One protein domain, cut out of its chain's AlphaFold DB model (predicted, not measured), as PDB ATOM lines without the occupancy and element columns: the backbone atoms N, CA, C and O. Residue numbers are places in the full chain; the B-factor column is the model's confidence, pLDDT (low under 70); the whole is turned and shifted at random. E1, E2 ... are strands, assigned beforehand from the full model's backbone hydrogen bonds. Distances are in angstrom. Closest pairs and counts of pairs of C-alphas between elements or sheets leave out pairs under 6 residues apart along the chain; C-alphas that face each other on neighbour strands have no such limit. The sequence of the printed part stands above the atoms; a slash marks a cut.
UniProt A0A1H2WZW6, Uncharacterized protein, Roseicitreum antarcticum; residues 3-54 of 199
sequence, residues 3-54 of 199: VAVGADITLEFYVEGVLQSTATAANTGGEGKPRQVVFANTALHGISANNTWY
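Overview. This is residues 3 to 54 of the 199 residues of an uncharacterized protein of Roseicitreum antarcticum (UniProt A0A1H2WZW6). A bent ribbon of three antiparallel strands, E1, E2 and E3, is followed by a long bare stretch that folds back past it to a small, separate end piece, E4 and E5. Residues 35 to 40 of that stretch stand free, and the shape is open. The printed part has 52 residues with no named helix and five named strands, in the order E1 to E5; its class is all strand. The whole is only just loose, close to extended, with a radius of gyration of the C-alphas of 14.5 A, and spans 37 by 25 by 18 A.

Arrangement. E1, residues 3 to 5, and E2, residues 8 to 15, form a hairpin, antiparallel at 169 degrees; N 4 and O 10 are within hydrogen-bond range at 2.9 A. E2 and E3, residues 18 to 26, form a second hairpin, at 165 degrees, with N 9 and O 25 at 2.8 A and N 18 and O 15 at 2.9 A. The three make a meander, each strand the antiparallel neighbour of the one before, with E1 and E3 as edge strands. E3 bends by 53 degrees at residue 21. E4, residues 46 to 48, and E5, residues 51 to 53, meet only at a point, where C-alphas 47 and 52 face each other at 5.7 A. Both are apart from E1, E2 and E3.

Along the chain. E1 begins at C-alpha 3, (193.717, 181.736, 202.749), and is 6.7 A long. E2 measures 23.2 A and E3 24.5 A, ending at C-alpha 26, (199.696, 171.469, 196.359). E4 measures 6.3 A. E5 measures 6.4 A and ends at C-alpha 53, (174.201, 189.756, 198.117).

Size, cuts and confidence. The C-alphas of Gly 30 and Asn 50, the two farthest apart, are 39.0 A from each other. The printed part has no cut. The link from E3 to E4, 19 residues, is long; the other three are tight. Mean pLDDT of the printed part is 77.7, and residues 39 to 54 are under 70.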
ATOM      1  N   VAL A   3     192.734 182.230 203.715       88.19
ATOM      2  CA  VAL A   3     193.717 181.736 202.749       88.19
ATOM      3  C   VAL A   3     194.987 181.415 203.521       88.19
ATOM      4  O   VAL A   3     195.500 182.278 204.231       88.19
ATOM      5  N   ALA A   4     195.475 180.185 203.405       89.50
ATOM      6  CA  ALA A   4     196.746 179.752 203.971       89.50
ATOM      7  C   ALA A   4     197.644 179.246 202.841       89.50
ATOM      8  O   ALA A   4     197.193 178.472 202.001       89.50
ATOM      9  N   VAL A   5     198.895 179.705 202.812       91.00
ATOM     10  CA  VAL A   5     199.878 179.327 201.791       91.00
ATOM     11  C   VAL A   5     201.099 178.746 202.495       91.00
ATOM     12  O   VAL A   5     201.753 179.438 203.275       91.00
ATOM     13  N   GLY A   6     201.372 177.469 202.244       91.19
ATOM     14  CA  GLY A   6     202.524 176.720 202.741       91.19
ATOM     15  C   GLY A   6     202.981 175.702 201.695       91.19
ATOM     16  O   GLY A   6     203.058 176.040 200.516       91.19
ATOM     17  N   ALA A   7     203.257 174.460 202.109       92.50
ATOM     18  CA  ALA A   7     203.464 173.350 201.166       92.50
ATOM     19  C   ALA A   7     202.203 173.068 200.327       92.50
ATOM     20  O   ALA A   7     202.306 172.698 199.160       92.50
ATOM     21  N   ASP A   8     201.035 173.340 200.907       95.06
ATOM     22  CA  ASP A   8     199.746 173.392 200.232       95.06
ATOM     23  C   ASP A   8     199.158 174.807 200.320       95.06
ATOM     24  O   ASP A   8     199.470 175.588 201.225       95.06
ATOM     25  N   ILE A   9     198.284 175.129 199.374       93.75
ATOM     26  CA  ILE A   9     197.426 176.308 199.369       93.75
ATOM     27  C   ILE A   9     196.033 175.855 199.794       93.75
ATOM     28  O   ILE A   9     195.423 175.022 199.123       93.75
ATOM     29  N   THR A  10     195.515 176.427 200.879       93.75
ATOM     30  CA  THR A  10     194.178 176.122 201.405       93.75
ATOM     31  C   THR A  10     193.294 177.364 201.393       93.75
ATOM     32  O   THR A  10     193.681 178.428 201.885       93.75
ATOM     33  N   LEU A  11     192.084 177.209 200.853       90.88
ATOM     34  CA  LEU A  11     191.025 178.212 200.814       90.88
ATOM     35  C   LEU A  11     189.830 177.722 201.630       90.88
ATOM     36  O   LEU A  11     189.274 176.671 201.333       90.88
ATOM     37  N   GLU A  12     189.400 178.505 202.617       91.00
ATOM     38  CA  GLU A  12     188.277 178.165 203.497       91.00
ATOM     39  C   GLU A  12     187.206 179.267 203.468       91.00
ATOM     40  O   GLU A  12     187.488 180.458 203.665       91.00
ATOM     41  N   PHE A  13     185.948 178.876 203.268       86.12
ATOM     42  CA  PHE A  13     184.789 179.764 203.295       86.12
ATOM     43  C   PHE A  13     183.964 179.519 204.551       86.12
ATOM     44  O   PHE A  13     183.577 178.391 204.836       86.12
ATOM     45  N   TYR A  14     183.662 180.595 205.276       84.00
ATOM     46  CA  TYR A  14     182.889 180.559 206.515       84.00
ATOM     47  C   TYR A  14     181.661 181.457 206.377       84.00
ATOM     48  O   TYR A  14     181.774 182.545 205.809       84.00
ATOM     49  N   VAL A  15     180.533 181.033 206.944       80.81
ATOM     50  CA  VAL A  15     179.294 181.816 207.081       80.81
ATOM     51  C   VAL A  15     178.889 181.784 208.548       80.81
ATOM     52  O   VAL A  15     178.834 180.708 209.136       80.81
ATOM     53  N   GLU A  16     178.683 182.960 209.150       76.06
ATOM     54  CA  GLU A  16     178.369 183.108 210.585       76.06
ATOM     55  C   GLU A  16     179.330 182.337 211.510       76.06
ATOM     56  O   GLU A  16     178.953 181.774 212.532       76.06
ATOM     57  N   GLY A  17     180.608 182.279 211.128       78.12
ATOM     58  CA  GLY A  17     181.639 181.567 211.885       78.12
ATOM     59  C   GLY A  17     181.757 180.067 211.591       78.12
ATOM     60  O   GLY A  17     182.731 179.450 212.011       78.12
ATOM     61  N   VAL A  18     180.831 179.487 210.827       82.81
ATOM     62  CA  VAL A  18     180.798 178.055 210.503       82.81
ATOM     63  C   VAL A  18     181.458 177.802 209.151       82.81
ATOM     64  O   VAL A  18     181.121 178.466 208.170       82.81
ATOM     65  N   LEU A  19     182.384 176.838 209.085       87.31
ATOM     66  CA  LEU A  19     183.017 176.409 207.834       87.31
ATOM     67  C   LEU A  19     181.959 175.820 206.892       87.31
ATOM     68  O   LEU A  19     181.248 174.891 207.259       87.31
ATOM     69  N   GLN A  20     181.877 176.359 205.680       89.69
ATOM     70  CA  GLN A  20     180.942 175.924 204.638       89.69
ATOM     71  C   GLN A  20     181.635 175.138 203.529       89.69
ATOM     72  O   GLN A  20     181.064 174.205 202.977       89.69
ATOM     73  N   SER A  21     182.855 175.533 203.167       90.75
ATOM     74  CA  SER A  21     183.602 174.902 202.082       90.75
ATOM     75  C   SER A  21     185.098 175.072 202.287       90.75
ATOM     76  O   SER A  21     185.545 176.072 202.857       90.75
ATOM     77  N   THR A  22     185.857 174.090 201.809       95.44
ATOM     78  CA  THR A  22     187.314 174.091 201.812       95.44
ATOM     79  C   THR A  22     187.844 173.522 200.498       95.44
ATOM     80  O   THR A  22     187.263 172.590 199.940       95.44
ATOM     81  N   ALA A  23     188.932 174.095 199.996       95.25
ATOM     82  CA  ALA A  23     189.671 173.588 198.850       95.25
ATOM     83  C   ALA A  23     191.169 173.644 199.146       95.25
ATOM     84  O   ALA A  23     191.668 174.662 199.632       95.25
ATOM     85  N   THR A  24     191.879 172.568 198.812       96.19
ATOM     86  CA  THR A  24     193.326 172.448 199.011       96.19
ATOM     87  C   THR A  24     193.992 172.034 197.708       96.19
ATOM     88  O   THR A  24     193.504 171.140 197.018       96.19
ATOM     89  N   ALA A  25     195.112 172.673 197.380       95.81
ATOM     90  CA  ALA A  25     195.961 172.322 196.248       95.81
ATOM     91  C   ALA A  25     197.435 172.351 196.663       95.81
ATOM     92  O   ALA A  25     197.829 173.203 197.454       95.81
ATOM     93  N   ALA A  26     198.257 171.461 196.106       96.56
ATOM     94  CA  ALA A  26     199.696 171.469 196.359       96.56
ATOM     95  C   ALA A  26     200.347 172.754 195.828       96.56
ATOM     96  O   ALA A  26     200.087 173.163 194.694       96.56
ATOM     97  N   ASN A  27     201.230 173.373 196.615       95.00
ATOM     98  CA  ASN A  27     201.952 174.588 196.233       95.00
ATOM     99  C   ASN A  27     203.196 174.266 195.388       95.00
ATOM    100  O   ASN A  27     204.329 174.594 195.742       95.00
ATOM    101  N   THR A  28     202.997 173.591 194.257       95.12
ATOM    102  CA  THR A  28     204.098 173.158 193.380       95.12
ATOM    103  C   THR A  28     204.834 174.326 192.717       95.12
ATOM    104  O   THR A  28     205.986 174.166 192.318       95.12
ATOM    105  N   GLY A  29     204.197 175.499 192.626       90.94
ATOM    106  CA  GLY A  29     204.776 176.730 192.078       90.94
ATOM    107  C   GLY A  29     205.574 177.573 193.077       90.94
ATOM    108  O   GLY A  29     206.204 178.543 192.665       90.94
ATOM    109  N   GLY A  30     205.572 177.231 194.372       91.44
ATOM    110  CA  GLY A  30     206.245 178.034 195.397       91.44
ATOM    111  C   GLY A  30     205.606 179.413 195.599       91.44
ATOM    112  O   GLY A  30     206.305 180.394 195.857       91.44
ATOM    113  N   GLU A  31     204.283 179.493 195.465       89.88
ATOM    114  CA  GLU A  31     203.517 180.719 195.652       89.88
ATOM    115  C   GLU A  31     203.744 181.301 197.049       89.88
ATOM    116  O   GLU A  31     203.811 180.581 198.051       89.88
ATOM    117  N   GLY A  32     203.871 182.626 197.104       87.31
ATOM    118  CA  GLY A  32     204.076 183.372 198.342       87.31
ATOM    119  C   GLY A  32     202.769 183.795 199.013       87.31
ATOM    120  O   GLY A  32     201.668 183.451 198.589       87.31
ATOM    121  N   LYS A  33     202.884 184.612 200.068       83.38
ATOM    122  CA  LYS A  33     201.718 185.149 200.785       83.38
ATOM    123  C   LYS A  33     200.725 185.855 199.839       83.38
ATOM    124  O   LYS A  33     201.176 186.567 198.931       83.38
ATOM    125  N   PRO A  34     199.401 185.747 200.078       78.81
ATOM    126  CA  PRO A  34     198.402 186.479 199.307       78.81
ATOM    127  C   PRO A  34     198.686 187.984 199.319       78.81
ATOM    128  O   PRO A  34     198.930 188.567 200.374       78.81
ATOM    129  N   ARG A  35     198.669 188.615 198.140       81.38
ATOM    130  CA  ARG A  35     198.986 190.051 197.986       81.38
ATOM    131  C   ARG A  35     197.769 190.918 197.701       81.38
ATOM    132  O   ARG A  35     197.815 192.123 197.922       81.38
ATOM    133  N   GLN A  36     196.702 190.318 197.189       77.62
ATOM    134  CA  GLN A  36     195.524 191.037 196.740       77.62
ATOM    135  C   GLN A  36     194.292 190.151 196.886       77.62
ATOM    136  O   GLN A  36     194.331 188.960 196.586       77.62
ATOM    137  N   VAL A  37     193.191 190.761 197.312       71.75
ATOM    138  CA  VAL A  37     191.853 190.178 197.227       71.75
ATOM    139  C   VAL A  37     190.999 191.170 196.456       71.75
ATOM    140  O   VAL A  37     190.904 192.335 196.841       71.75
ATOM    141  N   VAL A  38     190.414 190.722 195.349       72.38
ATOM    142  CA  VAL A  38     189.549 191.550 194.505       72.38
ATOM    143  C   VAL A  38     188.115 191.086 194.682       72.38
ATOM    144  O   VAL A  38     187.778 189.947 194.373       72.38
ATOM    145  N   PHE A  39     187.262 191.993 195.146       68.50
ATOM    146  CA  PHE A  39     185.817 191.816 195.109       68.50
ATOM    147  C   PHE A  39     185.308 192.539 193.864       68.50
ATOM    148  O   PHE A  39     185.087 193.749 193.885       68.50
ATOM    149  N   ALA A  40     185.191 191.814 192.750       60.94
ATOM    150  CA  ALA A  40     184.646 192.370 191.518       60.94
ATOM    151  C   ALA A  40     183.134 192.568 191.689       60.94
ATOM    152  O   ALA A  40     182.352 191.625 191.596       60.94
ATOM    153  N   ASN A  41     182.735 193.800 191.994       57.88
ATOM    154  CA  ASN A  41     181.343 194.197 192.165       57.88
ATOM    155  C   ASN A  41     180.882 194.942 190.900       57.88
ATOM    156  O   ASN A  41     180.846 196.168 190.873       57.88
ATOM    157  N   THR A  42     180.645 194.206 189.808       57.09
ATOM    158  CA  THR A  42     180.355 194.781 188.474       57.09
ATOM    159  C   THR A  42     178.947 195.368 188.343       57.09
ATOM    160  O   THR A  42     178.681 196.136 187.426       57.09
ATOM    161  N   ALA A  43     178.067 195.064 189.288       50.91
ATOM    162  CA  ALA A  43     176.814 195.751 189.552       50.91
ATOM    163  C   ALA A  43     176.521 195.500 191.031       50.91
ATOM    164  O   ALA A  43     176.717 194.372 191.472       50.91
ATOM    165  N   LEU A  44     176.035 196.501 191.775       48.53
ATOM    166  CA  LEU A  44     175.747 196.473 193.227       48.53
ATOM    167  C   LEU A  44     174.882 195.282 193.725       48.53
ATOM    168  O   LEU A  44     174.609 195.170 194.920       48.53
ATOM    169  N   HIS A  45     174.450 194.414 192.810       48.25
ATOM    170  CA  HIS A  45     173.619 193.235 192.956       48.25
ATOM    171  C   HIS A  45     174.260 192.112 192.120       48.25
ATOM    172  O   HIS A  45     174.086 192.040 190.902       48.25
ATOM    173  N   GLY A  46     175.019 191.219 192.754       47.50
ATOM    174  CA  GLY A  46     175.362 189.948 192.121       47.50
ATOM    175  C   GLY A  46     174.110 189.078 192.091       47.50
ATOM    176  O   GLY A  46     173.709 188.573 193.135       47.50
ATOM    177  N   ILE A  47     173.464 188.941 190.931       50.50
ATOM    178  CA  ILE A  47     172.299 188.066 190.759       50.50
ATOM    179  C   ILE A  47     172.815 186.707 190.290       50.50
ATOM    180  O   ILE A  47     173.158 186.538 189.123       50.50
ATOM    181  N   SER A  48     172.853 185.720 191.184       54.47
ATOM    182  CA  SER A  48     172.917 184.315 190.771       54.47
ATOM    183  C   SER A  48     171.647 183.607 191.220       54.47
ATOM    184  O   SER A  48     171.425 183.436 192.420       54.47
ATOM    185  N   ALA A  49     170.839 183.224 190.231       55.94
ATOM    186  CA  ALA A  49     169.621 182.413 190.258       55.94
ATOM    187  C   ALA A  49     168.495 182.789 191.245       55.94
ATOM    188  O   ALA A  49     167.363 182.776 190.799       55.94
ATOM    189  N   ASN A  50     168.743 183.130 192.519       55.81
ATOM    190  CA  ASN A  50     167.709 183.483 193.512       55.81
ATOM    191  C   ASN A  50     168.191 184.361 194.690       55.81
ATOM    192  O   ASN A  50     167.391 184.686 195.562       55.81
ATOM    193  N   ASN A  51     169.471 184.745 194.761       50.88
ATOM    194  CA  ASN A  51     170.003 185.483 195.912       50.88
ATOM    195  C   ASN A  51     170.602 186.824 195.485       50.88
ATOM    196  O   ASN A  51     171.344 186.885 194.508       50.88
ATOM    197  N   THR A  52     170.302 187.878 196.247       57.53
ATOM    198  CA  THR A  52     170.976 189.181 196.144       57.53
ATOM    199  C   THR A  52     171.919 189.324 197.326       57.53
ATOM    200  O   THR A  52     171.493 189.174 198.471       57.53
ATOM    201  N   TRP A  53     173.198 189.584 197.066       52.97
ATOM    202  CA  TRP A  53     174.201 189.756 198.117       52.97
ATOM    203  C   TRP A  53     174.608 191.223 198.215       52.97
ATOM    204  O   TRP A  53     174.919 191.852 197.206       52.97
ATOM    205  N   TYR A  54     174.634 191.747 199.440       57.91
ATOM    206  CA  TYR A  54     175.092 193.097 199.751       57.91
ATOM    207  C   TYR A  54     176.345 193.003 200.621       57.91
ATOM    208  O   TYR A  54     176.319 192.405 201.698       57.91
TER     209      TYR A  54